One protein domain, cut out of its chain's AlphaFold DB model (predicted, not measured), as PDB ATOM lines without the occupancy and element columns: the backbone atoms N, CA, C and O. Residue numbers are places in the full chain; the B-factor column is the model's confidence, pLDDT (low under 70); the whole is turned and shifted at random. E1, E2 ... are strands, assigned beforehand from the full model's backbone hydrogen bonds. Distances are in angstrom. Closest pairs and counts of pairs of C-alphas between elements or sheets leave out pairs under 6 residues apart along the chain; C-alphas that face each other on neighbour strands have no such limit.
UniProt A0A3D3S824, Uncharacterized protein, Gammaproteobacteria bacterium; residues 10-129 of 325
ATOM      1  N   LEU A  10      76.286 178.361  68.748       86.81
ATOM      2  CA  LEU A  10      76.104 177.606  69.979       86.81
ATOM      3  C   LEU A  10      74.726 177.915  70.567       86.81
ATOM      4  O   LEU A  10      74.464 179.051  70.962       86.81
ATOM      5  N   TRP A  11      73.858 176.913  70.654       92.25
ATOM      6  CA  TRP A  11      72.558 177.042  71.313       92.25
ATOM      7  C   TRP A  11      72.684 176.893  72.829       92.25
ATOM      8  O   TRP A  11      73.438 176.060  73.326       92.25
ATOM      9  N   LEU A  12      71.935 177.716  73.557       92.31
ATOM     10  CA  LEU A  12      72.002 177.863  75.004       92.31
ATOM     11  C   LEU A  12      70.594 177.772  75.591       92.31
ATOM     12  O   LEU A  12      69.722 178.587  75.279       92.31
ATOM     13  N   GLY A  13      70.387 176.797  76.471       93.00
ATOM     14  CA  GLY A  13      69.224 176.741  77.344       93.00
ATOM     15  C   GLY A  13      69.523 177.502  78.629       93.00
ATOM     16  O   GLY A  13      70.569 177.290  79.238       93.00
ATOM     17  N   THR A  14      68.638 178.408  79.033       92.81
ATOM     18  CA  THR A  14      68.807 179.187  80.264       92.81
ATOM     19  C   THR A  14      67.557 179.101  81.132       92.81
ATOM     20  O   THR A  14      66.486 178.707  80.669       92.81
ATOM     21  N   ALA A  15      67.673 179.536  82.389       93.31
ATOM     22  CA  ALA A  15      66.514 179.740  83.257       93.31
ATOM     23  C   ALA A  15      65.554 180.831  82.735       93.31
ATOM     24  O   ALA A  15      64.416 180.893  83.180       93.31
ATOM     25  N   ALA A  16      66.007 181.669  81.796       92.81
ATOM     26  CA  ALA A  16      65.266 182.789  81.224       92.81
ATOM     27  C   ALA A  16      64.943 182.587  79.729       92.81
ATOM     28  O   ALA A  16      64.863 183.552  78.964       92.81
ATOM     29  N   GLY A  17      64.799 181.335  79.292       93.94
ATOM     30  CA  GLY A  17      64.475 180.987  77.910       93.94
ATOM     31  C   GLY A  17      65.671 180.558  77.065       93.94
ATOM     32  O   GLY A  17      66.756 180.232  77.560       93.94
ATOM     33  N   LEU A  18      65.433 180.509  75.757       96.00
ATOM     34  CA  LEU A  18      66.376 180.031  74.753       96.00
ATOM     35  C   LEU A  18      67.238 181.183  74.222       96.00
ATOM     36  O   LEU A  18      66.754 182.297  74.005       96.00
ATOM     37  N   ALA A  19      68.508 180.898  73.944       95.19
ATOM     38  CA  ALA A  19      69.411 181.800  73.243       95.19
ATOM     39  C   ALA A  19      70.354 181.026  72.310       95.19
ATOM     40  O   ALA A  19      70.505 179.811  72.419       95.19
ATOM     41  N   ARG A  20      71.015 181.735  71.396       92.75
ATOM     42  CA  ARG A  20      72.160 181.227  70.642       92.75
ATOM     43  C   ARG A  20      73.264 182.272  70.556       92.75
ATOM     44  O   ARG A  20      72.995 183.463  70.407       92.75
ATOM     45  N   TRP A  21      74.506 181.828  70.646       90.12
ATOM     46  CA  TRP A  21      75.702 182.659  70.586       90.12
ATOM     47  C   TRP A  21      76.560 182.257  69.390       90.12
ATOM     48  O   TRP A  21      76.699 181.075  69.096       90.12
ATOM     49  N   GLY A  22      77.121 183.226  68.682       86.31
ATOM     50  CA  GLY A  22      77.923 182.952  67.500       86.31
ATOM     51  C   GLY A  22      78.692 184.173  67.030       86.31
ATOM     52  O   GLY A  22      78.565 185.268  67.578       86.31
ATOM     53  N   VAL A  23      79.508 183.972  66.002       82.50
ATOM     54  CA  VAL A  23      80.282 185.038  65.368       82.50
ATOM     55  C   VAL A  23      79.572 185.455  64.088       82.50
ATOM     56  O   VAL A  23      79.271 184.621  63.240       82.50
ATOM     57  N   ALA A  24      79.311 186.749  63.951       77.06
ATOM     58  CA  ALA A  24      78.692 187.333  62.774       77.06
ATOM     59  C   ALA A  24      79.562 188.468  62.237       77.06
ATOM     60  O   ALA A  24      80.371 189.054  62.961       77.06
ATOM     61  N   ASP A  25      79.359 188.816  60.973       74.44
ATOM     62  CA  ASP A  25      80.011 189.985  60.400       74.44
ATOM     63  C   ASP A  25      79.536 191.261  61.115       74.44
ATOM     64  O   ASP A  25      78.362 191.421  61.494       74.44
ATOM     65  N   ALA A  26      80.471 192.177  61.345       68.81
ATOM     66  CA  ALA A  26      80.161 193.509  61.822       68.81
ATOM     67  C   ALA A  26      79.305 194.216  60.765       68.81
ATOM     68  O   ALA A  26      79.644 194.265  59.586       68.81
ATOM     69  N   THR A  27      78.171 194.775  61.177       61.62
ATOM     70  CA  THR A  27      77.384 195.653  60.306       61.62
ATOM     71  C   THR A  27      78.081 197.013  60.240       61.62
ATOM     72  O   THR A  27      78.015 197.768  61.206       61.62
ATOM     73  N   GLY A  28      78.771 197.304  59.130       57.66
ATOM     74  CA  GLY A  28      79.516 198.550  58.896       57.66
ATOM     75  C   GLY A  28      80.623 198.391  57.844       57.66
ATOM     76  O   GLY A  28      80.897 197.285  57.392       57.66
ATOM     77  N   THR A  29      81.269 199.491  57.446       47.94
ATOM     78  CA  THR A  29      82.324 199.537  56.403       47.94
ATOM     79  C   THR A  29      83.665 198.911  56.811       47.94
ATOM     80  O   THR A  29      84.572 198.826  55.989       47.94
ATOM     81  N   GLY A  30      83.809 198.460  58.058       54.00
ATOM     82  CA  GLY A  30      84.987 197.733  58.527       54.00
ATOM     83  C   GLY A  30      84.741 196.229  58.496       54.00
ATOM     84  O   GLY A  30      83.860 195.742  59.200       54.00
ATOM     85  N   ALA A  31      85.532 195.498  57.710       56.50
ATOM     86  CA  ALA A  31      85.552 194.037  57.684       56.50
ATOM     87  C   ALA A  31      86.044 193.479  59.036       56.50
ATOM     88  O   ALA A  31      87.217 193.165  59.212       56.50
ATOM     89  N   GLY A  32      85.149 193.408  60.020       68.94
ATOM     90  CA  GLY A  32      85.401 192.842  61.341       68.94
ATOM     91  C   GLY A  32      84.380 191.760  61.670       68.94
ATOM     92  O   GLY A  32      83.244 191.803  61.202       68.94
ATOM     93  N   ARG A  33      84.771 190.786  62.491       78.38
ATOM     94  CA  ARG A  33      83.859 189.790  63.065       78.38
ATOM     95  C   ARG A  33      83.511 190.190  64.491       78.38
ATOM     96  O   ARG A  33      84.393 190.570  65.255       78.38
ATOM     97  N   VAL A  34      82.238 190.092  64.852       82.00
ATOM     98  CA  VAL A  34      81.742 190.391  66.198       82.00
ATOM     99  C   VAL A  34      80.967 189.208  66.749       82.00
ATOM    100  O   VAL A  34      80.236 188.525  66.031       82.00
ATOM    101  N   THR A  35      81.105 188.967  68.047       85.56
ATOM    102  CA  THR A  35      80.264 187.993  68.739       85.56
ATOM    103  C   THR A  35      78.867 188.566  68.904       85.56
ATOM    104  O   THR A  35      78.707 189.705  69.342       85.56
ATOM    105  N   ARG A  36      77.852 187.766  68.599       89.44
ATOM    106  CA  ARG A  36      76.453 188.111  68.806       89.44
ATOM    107  C   ARG A  36      75.792 187.054  69.666       89.44
ATOM    108  O   ARG A  36      75.974 185.858  69.476       89.44
ATOM    109  N   LEU A  37      74.986 187.536  70.595       93.19
ATOM    110  CA  LEU A  37      73.994 186.750  71.306       93.19
ATOM    111  C   LEU A  37      72.626 187.071  70.711       93.19
ATOM    112  O   LEU A  37      72.255 188.243  70.659       93.19
ATOM    113  N   HIS A  38      71.900 186.052  70.272       94.06
ATOM    114  CA  HIS A  38      70.489 186.124  69.911       94.06
ATOM    115  C   HIS A  38      69.694 185.455  71.033       94.06
ATOM    116  O   HIS A  38      69.958 184.300  71.353       94.06
ATOM    117  N   ALA A  39      68.739 186.159  71.633       95.06
ATOM    118  CA  ALA A  39      67.805 185.569  72.589       95.06
ATOM    119  C   ALA A  39      66.433 185.402  71.934       95.06
ATOM    120  O   ALA A  39      66.131 186.103  70.966       95.06
ATOM    121  N   TYR A  40      65.614 184.498  72.471       95.31
ATOM    122  CA  TYR A  40      64.284 184.171  71.951       95.31
ATOM    123  C   TYR A  40      63.162 184.435  72.969       95.31
ATOM    124  O   TYR A  40      62.378 183.529  73.252       95.31
ATOM    125  N   PRO A  41      63.043 185.656  73.533       94.50
ATOM    126  CA  PRO A  41      61.957 185.967  74.465       94.50
ATOM    127  C   PRO A  41      60.570 185.847  73.809       94.50
ATOM    128  O   PRO A  41      59.593 185.571  74.495       94.50
ATOM    129  N   ASP A  42      60.490 185.970  72.480       93.88
ATOM    130  CA  ASP A  42      59.283 185.741  71.675       93.88
ATOM    131  C   ASP A  42      58.835 184.270  71.646       93.88
ATOM    132  O   ASP A  42      57.701 183.980  71.280       93.88
ATOM    133  N   LEU A  43      59.698 183.327  72.029       94.50
ATOM    134  CA  LEU A  43      59.331 181.916  72.188       94.50
ATOM    135  C   LEU A  43      58.920 181.570  73.627       94.50
ATOM    136  O   LEU A  43      58.465 180.454  73.882       94.50
ATOM    137  N   GLY A  44      59.048 182.527  74.546       92.44
ATOM    138  CA  GLY A  44      58.837 182.367  75.978       92.44
ATOM    139  C   GLY A  44      60.123 182.607  76.773       92.44
ATOM    140  O   GLY A  44      61.236 182.370  76.304       92.44
ATOM    141  N   THR A  45      59.959 183.074  78.008       92.25
ATOM    142  CA  THR A  45      61.061 183.378  78.940       92.25
ATOM    143  C   THR A  45      61.209 182.342  80.055       92.25
ATOM    144  O   THR A  45      61.980 182.560  80.984       92.25
ATOM    145  N   GLY A  46      60.461 181.240  79.981       91.94
ATOM    146  CA  GLY A  46      60.525 180.132  80.932       91.94
ATOM    147  C   GLY A  46      61.805 179.306  80.811       91.94
ATOM    148  O   GLY A  46      62.517 179.375  79.806       91.94
ATOM    149  N   ALA A  47      62.098 178.483  81.817       94.62
ATOM    150  CA  ALA A  47      63.340 177.722  81.851       94.62
ATOM    151  C   ALA A  47      63.402 176.637  80.757       94.62
ATOM    152  O   ALA A  47      62.509 175.786  80.639       94.62
ATOM    153  N   VAL A  48      64.506 176.619  80.003       95.62
ATOM    154  CA  VAL A  48      64.860 175.509  79.107       95.62
ATOM    155  C   VAL A  48      65.439 174.377  79.952       95.62
ATOM    156  O   VAL A  48      66.410 174.570  80.677       95.62
ATOM    157  N   GLN A  49      64.823 173.203  79.860       95.62
ATOM    158  CA  GLN A  49      65.153 172.021  80.655       95.62
ATOM    159  C   GLN A  49      66.180 171.131  79.959       95.62
ATOM    160  O   GLN A  49      67.058 170.578  80.614       95.62
ATOM    161  N   ALA A  50      66.085 171.001  78.633       91.81
ATOM    162  CA  ALA A  50      67.015 170.191  77.858       91.81
ATOM    163  C   ALA A  50      67.187 170.725  76.435       91.81
ATOM    164  O   ALA A  50      66.248 171.247  75.827       91.81
ATOM    165  N   LEU A  51      68.394 170.533  75.909       90.62
ATOM    166  CA  LEU A  51      68.723 170.652  74.496       90.62
ATOM    167  C   LEU A  51      69.258 169.300  74.033       90.62
ATOM    168  O   LEU A  51      70.146 168.742  74.672       90.62
ATOM    169  N   ALA A  52      68.737 168.789  72.927       86.12
ATOM    170  CA  ALA A  52      69.221 167.560  72.311       86.12
ATOM    171  C   ALA A  52      69.280 167.752  70.801       86.12
ATOM    172  O   ALA A  52      68.420 168.414  70.238       86.12
ATOM    173  N   VAL A  53      70.277 167.185  70.134       82.88
ATOM    174  CA  VAL A  53      70.290 167.115  68.670       82.88
ATOM    175  C   VAL A  53      69.927 165.690  68.297       82.88
ATOM    176  O   VAL A  53      70.569 164.755  68.769       82.88
ATOM    177  N   ASP A  54      68.873 165.528  67.506       76.69
ATOM    178  CA  ASP A  54      68.442 164.208  67.054       76.69
ATOM    179  C   ASP A  54      69.358 163.673  65.938       76.69
ATOM    180  O   ASP A  54      70.197 164.388  65.375       76.69
ATOM    181  N   ARG A  55      69.177 162.407  65.551       69.31
ATOM    182  CA  ARG A  55      69.953 161.791  64.451       69.31
ATOM    183  C   ARG A  55      69.786 162.474  63.085       69.31
ATOM    184  O   ARG A  55      70.504 162.145  62.138       69.31
ATOM    185  N   ARG A  56      68.809 163.377  62.945       72.75
ATOM    186  CA  ARG A  56      68.561 164.181  61.741       72.75
ATOM    187  C   ARG A  56      69.284 165.531  61.793       72.75
ATOM    188  O   ARG A  56      69.114 166.339  60.884       72.75
ATOM    189  N   GLY A  57      70.058 165.796  62.847       73.81
ATOM    190  CA  GLY A  57      70.709 167.084  63.068       73.81
ATOM    191  C   GLY A  57      69.734 168.191  63.478       73.81
ATOM    192  O   GLY A  57      70.091 169.366  63.420       73.81
ATOM    193  N   VAL A  58      68.503 167.846  63.870       84.88
ATOM    194  CA  VAL A  58      67.498 168.805  64.326       84.88
ATOM    195  C   VAL A  58      67.702 169.039  65.814       84.88
ATOM    196  O   VAL A  58      67.705 168.103  66.614       84.88
ATOM    197  N   LEU A  59      67.849 170.305  66.195       90.44
ATOM    198  CA  LEU A  59      67.887 170.682  67.599       90.44
ATOM    199  C   LEU A  59      66.480 170.582  68.183       90.44
ATOM    200  O   LEU A  59      65.574 171.272  67.729       90.44
ATOM    201  N   MET A  60      66.327 169.788  69.226       93.75
ATOM    202  CA  MET A  60      65.160 169.689  70.084       93.75
ATOM    203  C   MET A  60      65.387 170.537  71.336       93.75
ATOM    204  O   MET A  60      66.436 170.452  71.977       93.75
ATOM    205  N   VAL A  61      64.397 171.354  71.683       95.56
ATOM    206  CA  VAL A  61      64.410 172.229  72.859       95.56
ATOM    207  C   VAL A  61      63.220 171.869  73.734       95.56
ATOM    208  O   VAL A  61      62.073 172.024  73.316       95.56
ATOM    209  N   CYS A  62      63.486 171.413  74.953       96.25
ATOM    210  CA  CYS A  62      62.463 171.082  75.939       96.25
ATOM    211  C   CYS A  62      62.409 172.171  77.003       96.25
ATOM    212  O   CYS A  62      63.444 172.560  77.548       96.25
ATOM    213  N   GLY A  63      61.215 172.657  77.319       94.69
ATOM    214  CA  GLY A  63      61.043 173.713  78.306       94.69
ATOM    215  C   GLY A  63      59.617 173.841  78.817       94.69
ATOM    216  O   GLY A  63      58.776 172.958  78.642       94.69
ATOM    217  N   GLU A  64      59.341 174.979  79.446       93.75
ATOM    218  CA  GLU A  64      58.009 175.317  79.963       93.75
ATOM    219  C   GLU A  64      56.937 175.406  78.872       93.75
ATOM    220  O   GLU A  64      55.792 175.055  79.119       93.75
ATOM    221  N   VAL A  65      57.319 175.786  77.650       92.69
ATOM    222  CA  VAL A  65      56.423 175.871  76.480       92.69
ATOM    223  C   VAL A  65      56.322 174.550  75.698       92.69
ATOM    224  O   VAL A  65      55.908 174.527  74.538       92.69
ATOM    225  N   GLY A  66      56.725 173.437  76.312       94.75
ATOM    226  CA  GLY A  66      56.729 172.112  75.696       94.75
ATOM    227  C   GLY A  66      57.980 171.848  74.867       94.75
ATOM    228  O   GLY A  66      59.097 172.040  75.353       94.75
ATOM    229  N   VAL A  67      57.793 171.344  73.644       95.69
ATOM    230  CA  VAL A  67      58.890 170.952  72.746       95.69
ATOM    231  C   VAL A  67      58.942 171.882  71.542       95.69
ATOM    232  O   VAL A  67      57.969 171.999  70.795       95.69
ATOM    233  N   LEU A  68      60.102 172.495  71.327       96.44
ATOM    234  CA  LEU A  68      60.437 173.208  70.101       96.44
ATOM    235  C   LEU A  68      61.473 172.412  69.310       96.44
ATOM    236  O   LEU A  68      62.241 171.632  69.876       96.44
ATOM    237  N   ARG A  69      61.529 172.645  68.002       93.88
ATOM    238  CA  ARG A  69      62.605 172.159  67.143       93.88
ATOM    239  C   ARG A  69      63.230 173.287  66.337       93.88
ATOM    240  O   ARG A  69      62.522 174.217  65.953       93.88
ATOM    241  N   CYS A  70      64.516 173.168  66.026       92.00
ATOM    242  CA  CYS A  70      65.211 174.002  65.057       92.00
ATOM    243  C   CYS A  70      65.927 173.145  64.010       92.00
ATOM    244  O   CYS A  70      66.774 172.318  64.342       92.00
ATOM    245  N   THR A  71      65.627 173.379  62.733       84.00
ATOM    246  CA  THR A  71      66.239 172.681  61.586       84.00
ATOM    247  C   THR A  71      67.553 173.325  61.124       84.00
ATOM    248  O   THR A  71      67.993 173.121  59.996       84.00
ATOM    249  N   GLY A  72      68.150 174.176  61.960       76.81
ATOM    250  CA  GLY A  72      69.257 175.070  61.610       76.81
ATOM    251  C   GLY A  72      68.780 176.437  61.115       76.81
ATOM    252  O   GLY A  72      69.363 177.450  61.493       76.81
ATOM    253  N   ARG A  73      67.669 176.474  60.366       84.38
ATOM    254  CA  ARG A  73      67.049 177.714  59.876       84.38
ATOM    255  C   ARG A  73      65.701 178.002  60.517       84.38
ATOM    256  O   ARG A  73      65.490 179.114  60.988       84.38
ATOM    257  N   ASP A  74      64.799 177.026  60.530       90.81
ATOM    258  CA  ASP A  74      63.404 177.237  60.913       90.81
ATOM    259  C   ASP A  74      63.129 176.703  62.314       90.81
ATOM    260  O   ASP A  74      63.667 175.670  62.717       90.81
ATOM    261  N   LEU A  75      62.276 177.412  63.044       94.50
ATOM    262  CA  LEU A  75      61.770 177.051  64.359       94.50
ATOM    263  C   LEU A  75      60.325 176.566  64.248       94.50
ATOM    264  O   LEU A  75      59.530 177.093  63.467       94.50
ATOM    265  N   ALA A  76      59.969 175.578  65.060       95.81
ATOM    266  CA  ALA A  76      58.595 175.108  65.190       95.81
ATOM    267  C   ALA A  76      58.315 174.580  66.603       95.81
ATOM    268  O   ALA A  76      59.235 174.119  67.273       95.81
ATOM    269  N   GLN A  77      57.053 174.607  67.029       96.62
ATOM    270  CA  GLN A  77      56.569 174.010  68.281       96.62
ATOM    271  C   GLN A  77      55.757 172.748  67.991       96.62
ATOM    272  O   GLN A  77      55.017 172.708  67.011       96.62
ATOM    273  N   MET A  78      55.874 171.721  68.832       94.69
ATOM    274  CA  MET A  78      55.017 170.539  68.740       94.69
ATOM    275  C   MET A  78      53.641 170.826  69.349       94.69
ATOM    276  O   MET A  78      53.538 171.157  70.531       94.69
ATOM    277  N   ASP A  79      52.591 170.627  68.558       92.75
ATOM    278  CA  ASP A  79      51.220 170.466  69.033       92.75
ATOM    279  C   ASP A  79      50.940 168.970  69.212       92.75
ATOM    280  O   ASP A  79      50.713 168.242  68.242       92.75
ATOM    281  N   PHE A  80      50.977 168.508  70.462       86.06
ATOM    282  CA  PHE A  80      50.732 167.105  70.800       86.06
ATOM    283  C   PHE A  80      49.273 166.683  70.612       86.06
ATOM    284  O   PHE A  80      49.027 165.505  70.370       86.06
ATOM    285  N   ALA A  81      48.314 167.611  70.691       86.94
ATOM    286  CA  ALA A  81      46.902 167.284  70.502       86.94
ATOM    287  C   ALA A  81      46.603 166.964  69.033       86.94
ATOM    288  O   ALA A  81      45.781 166.102  68.736       86.94
ATOM    289  N   GLN A  82      47.288 167.650  68.115       86.31
ATOM    290  CA  GLN A  82      47.104 167.488  66.672       86.31
ATOM    291  C   GLN A  82      48.236 166.698  65.999       86.31
ATOM    292  O   GLN A  82      48.193 166.480  64.790       86.31
ATOM    293  N   GLY A  83      49.260 166.295  66.756       85.75
ATOM    294  CA  GLY A  83      50.408 165.540  66.253       85.75
ATOM    295  C   GLY A  83      51.194 166.268  65.158       85.75
ATOM    296  O   GLY A  83      51.681 165.625  64.227       85.75
ATOM    297  N   ARG A  84      51.294 167.605  65.220       90.38
ATOM    298  CA  ARG A  84      51.905 168.416  64.152       90.38
ATOM    299  C   ARG A  84      52.843 169.501  64.664       90.38
ATOM    300  O   ARG A  84      52.718 169.995  65.779       90.38
ATOM    301  N   TRP A  85      53.751 169.928  63.790       92.44
ATOM    302  CA  TRP A  85      54.680 171.021  64.064       92.44
ATOM    303  C   TRP A  85      54.104 172.366  63.616       92.44
ATOM    304  O   TRP A  85      53.939 172.610  62.420       92.44
ATOM    305  N   LEU A  86      53.837 173.251  64.573       94.12
ATOM    306  CA  LEU A  86      53.394 174.621  64.341       94.12
ATOM    307  C   LEU A  86      54.600 175.504  63.986       94.12
ATOM    308  O   LEU A  86      55.543 175.580  64.779       94.12
ATOM    309  N   PRO A  87      54.619 176.160  62.814       93.69
ATOM    310  CA  PRO A  87      55.756 176.965  62.389       93.69
ATOM    311  C   PRO A  87      55.889 178.242  63.226       93.69
ATOM    312  O   PRO A  87      54.913 178.949  63.460       93.69
ATOM    313  N   LEU A  88      57.124 178.569  63.612       93.94
ATOM    314  CA  LEU A  88      57.498 179.781  64.348       93.94
ATOM    315  C   LEU A  88      58.518 180.617  63.556       93.94
ATOM    316  O   LEU A  88      59.287 181.383  64.134       93.94
ATOM    317  N   GLY A  89      58.569 180.476  62.233       91.88
ATOM    318  CA  GLY A  89      59.484 181.240  61.380       91.88
ATOM    319  C   GLY A  89      60.966 180.918  61.602       91.88
ATOM    320  O   GLY A  89      61.324 179.858  62.107       91.88
ATOM    321  N   GLN A  90      61.839 181.835  61.197       92.50
ATOM    322  CA  GLN A  90      63.280 181.609  61.123       92.50
ATOM    323  C   GLN A  90      63.994 181.935  62.443       92.50
ATOM    324  O   GLN A  90      63.712 182.932  63.106       92.50
ATOM    325  N   ALA A  91      64.998 181.132  62.793       91.50
ATOM    326  CA  ALA A  91      65.843 181.312  63.968       91.50
ATOM    327  C   ALA A  91      66.705 182.582  63.905       91.50
ATOM    328  O   ALA A  91      67.051 183.146  64.945       91.50
ATOM    329  N   ALA A  92      67.054 183.034  62.701       90.12
ATOM    330  CA  ALA A  92      67.819 184.257  62.477       90.12
ATOM    331  C   ALA A  92      66.957 185.529  62.468       90.12
ATOM    332  O   ALA A  92      67.521 186.621  62.393       90.12
ATOM    333  N   SER A  93      65.632 185.402  62.579       91.56
ATOM    334  CA  SER A  93      64.695 186.513  62.422       91.56
ATOM    335  C   SER A  93      63.884 186.776  63.690       91.56
ATOM    336  O   SER A  93      63.645 185.881  64.505       91.56
ATOM    337  N   GLU A  94      63.479 188.026  63.863       90.69
ATOM    338  CA  GLU A  94      62.470 188.500  64.803       90.69
ATOM    339  C   GLU A  94      61.185 188.845  64.056       90.69
ATOM    340  O   GLU A  94      61.206 189.235  62.887       90.69
ATOM    341  N   TYR A  95      60.073 188.731  64.778       89.00
ATOM    342  CA  TYR A  95      58.734 188.993  64.272       89.00
ATOM    343  C   TYR A  95      58.039 189.952  65.242       89.00
ATOM    344  O   TYR A  95      57.375 189.498  66.176       89.00
ATOM    345  N   PRO A  96      58.264 191.276  65.108       82.69
ATOM    346  CA  PRO A  96      57.649 192.277  65.983       82.69
ATOM    347  C   PRO A  96      56.118 192.262  65.919       82.69
ATOM    348  O   PRO A  96      55.448 192.635  66.879       82.69
ATOM    349  N   ASP A  97      55.586 191.820  64.786       81.94
ATOM    350  CA  ASP A  97      54.176 191.592  64.523       81.94
ATOM    351  C   ASP A  97      54.021 190.351  63.622       81.94
ATOM    352  O   ASP A  97      55.003 189.700  63.254       81.94
ATOM    353  N   ALA A  98      52.781 189.994  63.283       75.12
ATOM    354  CA  ALA A  98      52.481 188.793  62.502       75.12
ATOM    355  C   ALA A  98      52.912 188.866  61.021       75.12
ATOM    356  O   ALA A  98      52.876 187.848  60.334       75.12
ATOM    357  N   LEU A  99      53.278 190.047  60.514       78.81
ATOM    358  CA  LEU A  99      53.522 190.303  59.091       78.81
ATOM    359  C   LEU A  99      54.985 190.653  58.795       78.81
ATOM    360  O   LEU A  99      55.474 190.395  57.696       78.81
ATOM    361  N   THR A 100      55.680 191.247  59.759       85.38
ATOM    362  CA  THR A 100      57.002 191.828  59.564       85.38
ATOM    363  C   THR A 100      58.085 190.875  60.044       85.38
ATOM    364  O   THR A 100      58.210 190.604  61.235       85.38
ATOM    365  N   GLU A 101      58.926 190.423  59.116       89.12
ATOM    366  CA  GLU A 101      60.161 189.704  59.427       89.12
ATOM    367  C   GLU A 101      61.350 190.674  59.425       89.12
ATOM    368  O   GLU A 101      61.539 191.440  58.478       89.12
ATOM    369  N   GLN A 102      62.172 190.642  60.476       90.19
ATOM    370  CA  GLN A 102      63.396 191.445  60.574       90.19
ATOM    371  C   GLN A 102      64.571 190.586  61.050       90.19
ATOM    372  O   GLN A 102      64.352 189.618  61.774       90.19
ATOM    373  N   PRO A 103      65.827 190.928  60.710       89.31
ATOM    374  CA  PRO A 103      66.986 190.251  61.282       89.31
ATOM    375  C   PRO A 103      66.976 190.337  62.809       89.31
ATOM    376  O   PRO A 103      66.770 191.415  63.370       89.31
ATOM    377  N   ARG A 104      67.240 189.212  63.477       90.62
ATOM    378  CA  ARG A 104      67.300 189.148  64.937       90.62
ATOM    379  C   ARG A 104      68.422 190.045  65.462       90.62
ATOM    380  O   ARG A 104      69.549 190.033  64.957       90.62
ATOM    381  N   ALA A 105      68.089 190.851  66.458       91.50
ATOM    382  CA  ALA A 105      68.980 191.805  67.080       91.50
ATOM    383  C   ALA A 105      70.033 191.102  67.945       91.50
ATOM    384  O   ALA A 105      69.942 189.924  68.294       91.50
ATOM    385  N   HIS A 106      71.048 191.869  68.337       92.94
ATOM    386  CA  HIS A 106      71.948 191.445  69.396       92.94
ATOM    387  C   HIS A 106      71.283 191.670  70.760       92.94
ATOM    388  O   HIS A 106      70.793 192.760  71.033       92.94
ATOM    389  N   TYR A 107      71.285 190.659  71.622       95.00
ATOM    390  CA  TYR A 107      70.699 190.687  72.957       95.00
ATOM    391  C   TYR A 107      71.740 190.681  74.072       95.00
ATOM    392  O   TYR A 107      72.869 190.222  73.900       95.00
ATOM    393  N   ARG A 108      71.306 191.117  75.256       94.69
ATOM    394  CA  ARG A 108      71.959 190.855  76.540       94.69
ATOM    395  C   ARG A 108      70.914 190.572  77.618       94.69
ATOM    396  O   ARG A 108      69.779 191.032  77.518       94.69
ATOM    397  N   TRP A 109      71.318 189.858  78.662       94.50
ATOM    398  CA  TRP A 109      70.504 189.691  79.864       94.50
ATOM    399  C   TRP A 109      70.871 190.760  80.892       94.50
ATOM    400  O   TRP A 109      72.023 190.840  81.325       94.50
ATOM    401  N   ASN A 110      69.901 191.579  81.291       95.00
ATOM    402  CA  ASN A 110      70.048 192.492  82.412       95.00
ATOM    403  C   ASN A 110      69.778 191.716  83.709       95.00
ATOM    404  O   ASN A 110      68.636 191.353  83.986       95.00
ATOM    405  N   ARG A 111      70.837 191.445  84.482       92.69
ATOM    406  CA  ARG A 111      70.758 190.657  85.724       92.69
ATOM    407  C   ARG A 111      70.033 191.386  86.850       92.69
ATOM    408  O   ARG A 111      69.304 190.742  87.589       92.69
ATOM    409  N   GLU A 112      70.221 192.695  86.972       95.00
ATOM    410  CA  GLU A 112      69.603 193.501  88.037       95.00
ATOM    411  C   GLU A 112      68.084 193.562  87.878       95.00
ATOM    412  O   GLU A 112      67.342 193.540  88.853       95.00
ATOM    413  N   GLN A 113      67.623 193.621  86.628       93.69
ATOM    414  CA  GLN A 113      66.208 193.747  86.287       93.69
ATOM    415  C   GLN A 113      65.585 192.430  85.816       93.69
ATOM    416  O   GLN A 113      64.426 192.432  85.406       93.69
ATOM    417  N   SER A 114      66.351 191.334  85.832       93.06
ATOM    418  CA  SER A 114      65.949 190.002  85.368       93.06
ATOM    419  C   SER A 114      65.167 190.027  84.050       93.06
ATOM    420  O   SER A 114      64.066 189.482  83.957       93.06
ATOM    421  N   ARG A 115      65.718 190.692  83.024       94.56
ATOM    422  CA  ARG A 115      65.051 190.838  81.719       94.56
ATOM    423  C   ARG A 115      66.000 190.844  80.529       94.56
ATOM    424  O   ARG A 115      67.154 191.265  80.629       94.56
ATOM    425  N   TRP A 116      65.472 190.452  79.373       95.44
ATOM    426  CA  TRP A 116      66.164 190.573  78.094       95.44
ATOM    427  C   TRP A 116      66.140 192.014  77.583       95.44
ATOM    428  O   TRP A 116      65.119 192.705  77.610       95.44
ATOM    429  N   GLU A 117      67.279 192.454  77.063       96.56
ATOM    430  CA  GLU A 117      67.420 193.723  76.363       96.56
ATOM    431  C   GLU A 117      67.982 193.471  74.966       96.56
ATOM    432  O   GLU A 117      68.932 192.702  74.809       96.56
ATOM    433  N   SER A 118      67.417 194.131  73.957       94.81
ATOM    434  CA  SER A 118      67.910 194.079  72.581       94.81
ATOM    435  C   SER A 118      68.640 195.370  72.219       94.81
ATOM    436  O   SER A 118      68.314 196.464  72.691       94.81
ATOM    437  N   TYR A 119      69.676 195.243  71.396       93.19
ATOM    438  CA  TYR A 119      70.460 196.361  70.902       93.19
ATOM    439  C   TYR A 119      69.679 197.110  69.825       93.19
ATOM    440  O   TYR A 119      69.434 196.601  68.731       93.19
ATOM    441  N   GLN A 120      69.313 198.353  70.118       89.94
ATOM    442  CA  GLN A 120      68.622 199.228  69.182       89.94
ATOM    443  C   GLN A 120      69.658 200.009  68.374       89.94
ATOM    444  O   GLN A 120      70.093 201.079  68.798       89.94
ATOM    445  N   ALA A 121      70.023 199.503  67.192       84.19
ATOM    446  CA  ALA A 121      71.060 200.103  66.341       84.19
ATOM    447  C   ALA A 121      70.827 201.600  66.068       84.19
ATOM    448  O   ALA A 121      71.759 202.391  66.161       84.19
ATOM    449  N   ARG A 122      69.568 202.012  65.846       85.94
ATOM    450  CA  ARG A 122      69.193 203.428  65.645       85.94
ATOM    451  C   ARG A 122      69.484 204.330  66.851       85.94
ATOM    452  O   ARG A 122      69.616 205.533  66.681       85.94
ATOM    453  N   ARG A 123      69.529 203.770  68.064       87.44
ATOM    454  CA  ARG A 123      69.775 204.504  69.318       87.44
ATOM    455  C   ARG A 123      71.155 204.230  69.919       87.44
ATOM    456  O   ARG A 123      71.466 204.801  70.957       87.44
ATOM    457  N   GLY A 124      71.941 203.331  69.324       89.69
ATOM    458  CA  GLY A 124      73.266 202.957  69.816       89.69
ATOM    459  C   GLY A 124      73.284 202.352  71.225       89.69
ATOM    460  O   GLY A 124      74.293 202.450  71.914       89.69
ATOM    461  N   ARG A 125      72.169 201.779  71.704       93.75
ATOM    462  CA  ARG A 125      72.054 201.271  73.082       93.75
ATOM    463  C   ARG A 125      71.173 200.036  73.189       93.75
ATOM    464  O   ARG A 125      70.276 199.830  72.373       93.75
ATOM    465  N   PHE A 126      71.389 199.264  74.248       95.00
ATOM    466  CA  PHE A 126      70.458 198.224  74.673       95.00
ATOM    467  C   PHE A 126      69.236 198.838  75.352       95.00
ATOM    468  O   PHE A 126      69.347 199.824  76.083       95.00
ATOM    469  N   ALA A 127      68.072 198.258  75.092       95.25
ATOM    470  CA  ALA A 127      66.815 198.652  75.706       95.25
ATOM    471  C   ALA A 127      65.944 197.414  75.972       95.25
ATOM    472  O   ALA A 127      66.157 196.383  75.330       95.25
ATOM    473  N   PRO A 128      64.961 197.502  76.885       93.06
ATOM    474  CA  PRO A 128      64.089 196.377  77.216       93.06
ATOM    475  C   PRO A 128      63.403 195.804  75.976       93.06
ATOM    476  O   PRO A 128      62.893 196.556  75.144       93.06
ATOM    477  N   SER A 129      63.397 194.475  75.865       88.50
ATOM    478  CA  SER A 129      62.759 193.743  74.772       88.50
ATOM    479  C   SER A 129      61.678 192.826  75.341       88.50
ATOM    480  O   SER A 129      61.969 191.953  76.155       88.50
TER     481      SER A 129
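AT A GLANCE: This is residues 10 to 129 of the 325 residues of an uncharacterized protein of Gammaproteobacteria bacterium (UniProt A0A3D3S824). Three antiparallel sheets follow one another in an arc: the small sheet of E1, E2 and E3 stands between the large, strongly twisted sheet of E4 to E8 and the small sheet of E9, E10 and E11, and is partly face to face with each. The printed part has 120 residues, with no named helix and eleven named strands, E1 to E11 in chain order; the sheet orders are E4 E5 E6 E7 E8, E1 E2 E3 and E9 E10 E11. The class is all strand, and the whole is compact, with a radius of gyration of the C-alphas of 15.0 A and spans of 47 by 33 by 28 A.

IN THESE COORDINATES: Begin at C-alpha 48, at (64.860, 175.509, 79.107), where E4, residues 48 to 53, starts the largest sheet. From there go on to E5, residues 59 to 63, E6, residues 66 to 70, E7, residues 74 to 79 and 16.1 A long, and E8, residues 84 to 90 and 17.7 A. Then turn back to C-alpha 10, at (76.104, 177.606, 69.979), where E1, residues 10 to 14, begins; E2, residues 17 to 25, is 25.1 A long and bends by 52 degrees at residue 22, and E3, residues 33 to 39, measures 19.1 A. Last come E9, residues 107 to 110, E10, residues 115 to 120 and 15.5 A, and E11, residues 125 to 128, ending at (64.089, 196.377, 77.216).

HOW THE PARTS SIT: Each sheet is a meander, each strand the antiparallel neighbour of the one before. In the largest, look for N 52 and O 60 at 3.0 A between E4 and E5, N 61 and O 68 at 2.8 A between E5 and E6, N 69 and O 76 at 2.8 A between E6 and E7, and N 77 and O 86 at 2.9 A between E7 and E8. Its strands' lines turn by 92 degrees from edge to edge. The sheets form a stack of sheets, face to face in turn. The closest C-alphas of edge strands E1 and E4 are those of Gly 13 and Val 48, 4.9 A apart. Within the sheet of E1, E2 and E3, find N 12 and O 19 at 2.8 A, and N 22 and O 36 at 3.0 A. Further out, the closest C-alphas of E3 and E9 are those of Leu 37 and Tyr 107, 5.4 A apart. There N 108 and O 117 are 2.9 A apart between E9 and E10, and N 118 and O 127 2.9 A between E10 and E11. E4 and E9 are apart.

THE WHOLE: The two C-alphas farthest apart, those of Gly 30 and Ala 81, are 50.2 A from each other. The printed part has no cut. Only the link from E8 to E9, residues 91 to 106, is long; within it residues 93 to 94 pair with 102 to 103, antiparallel. The mean pLDDT of the printed part is 88.3, and residues 26 to 32 and residue 55 are under 70.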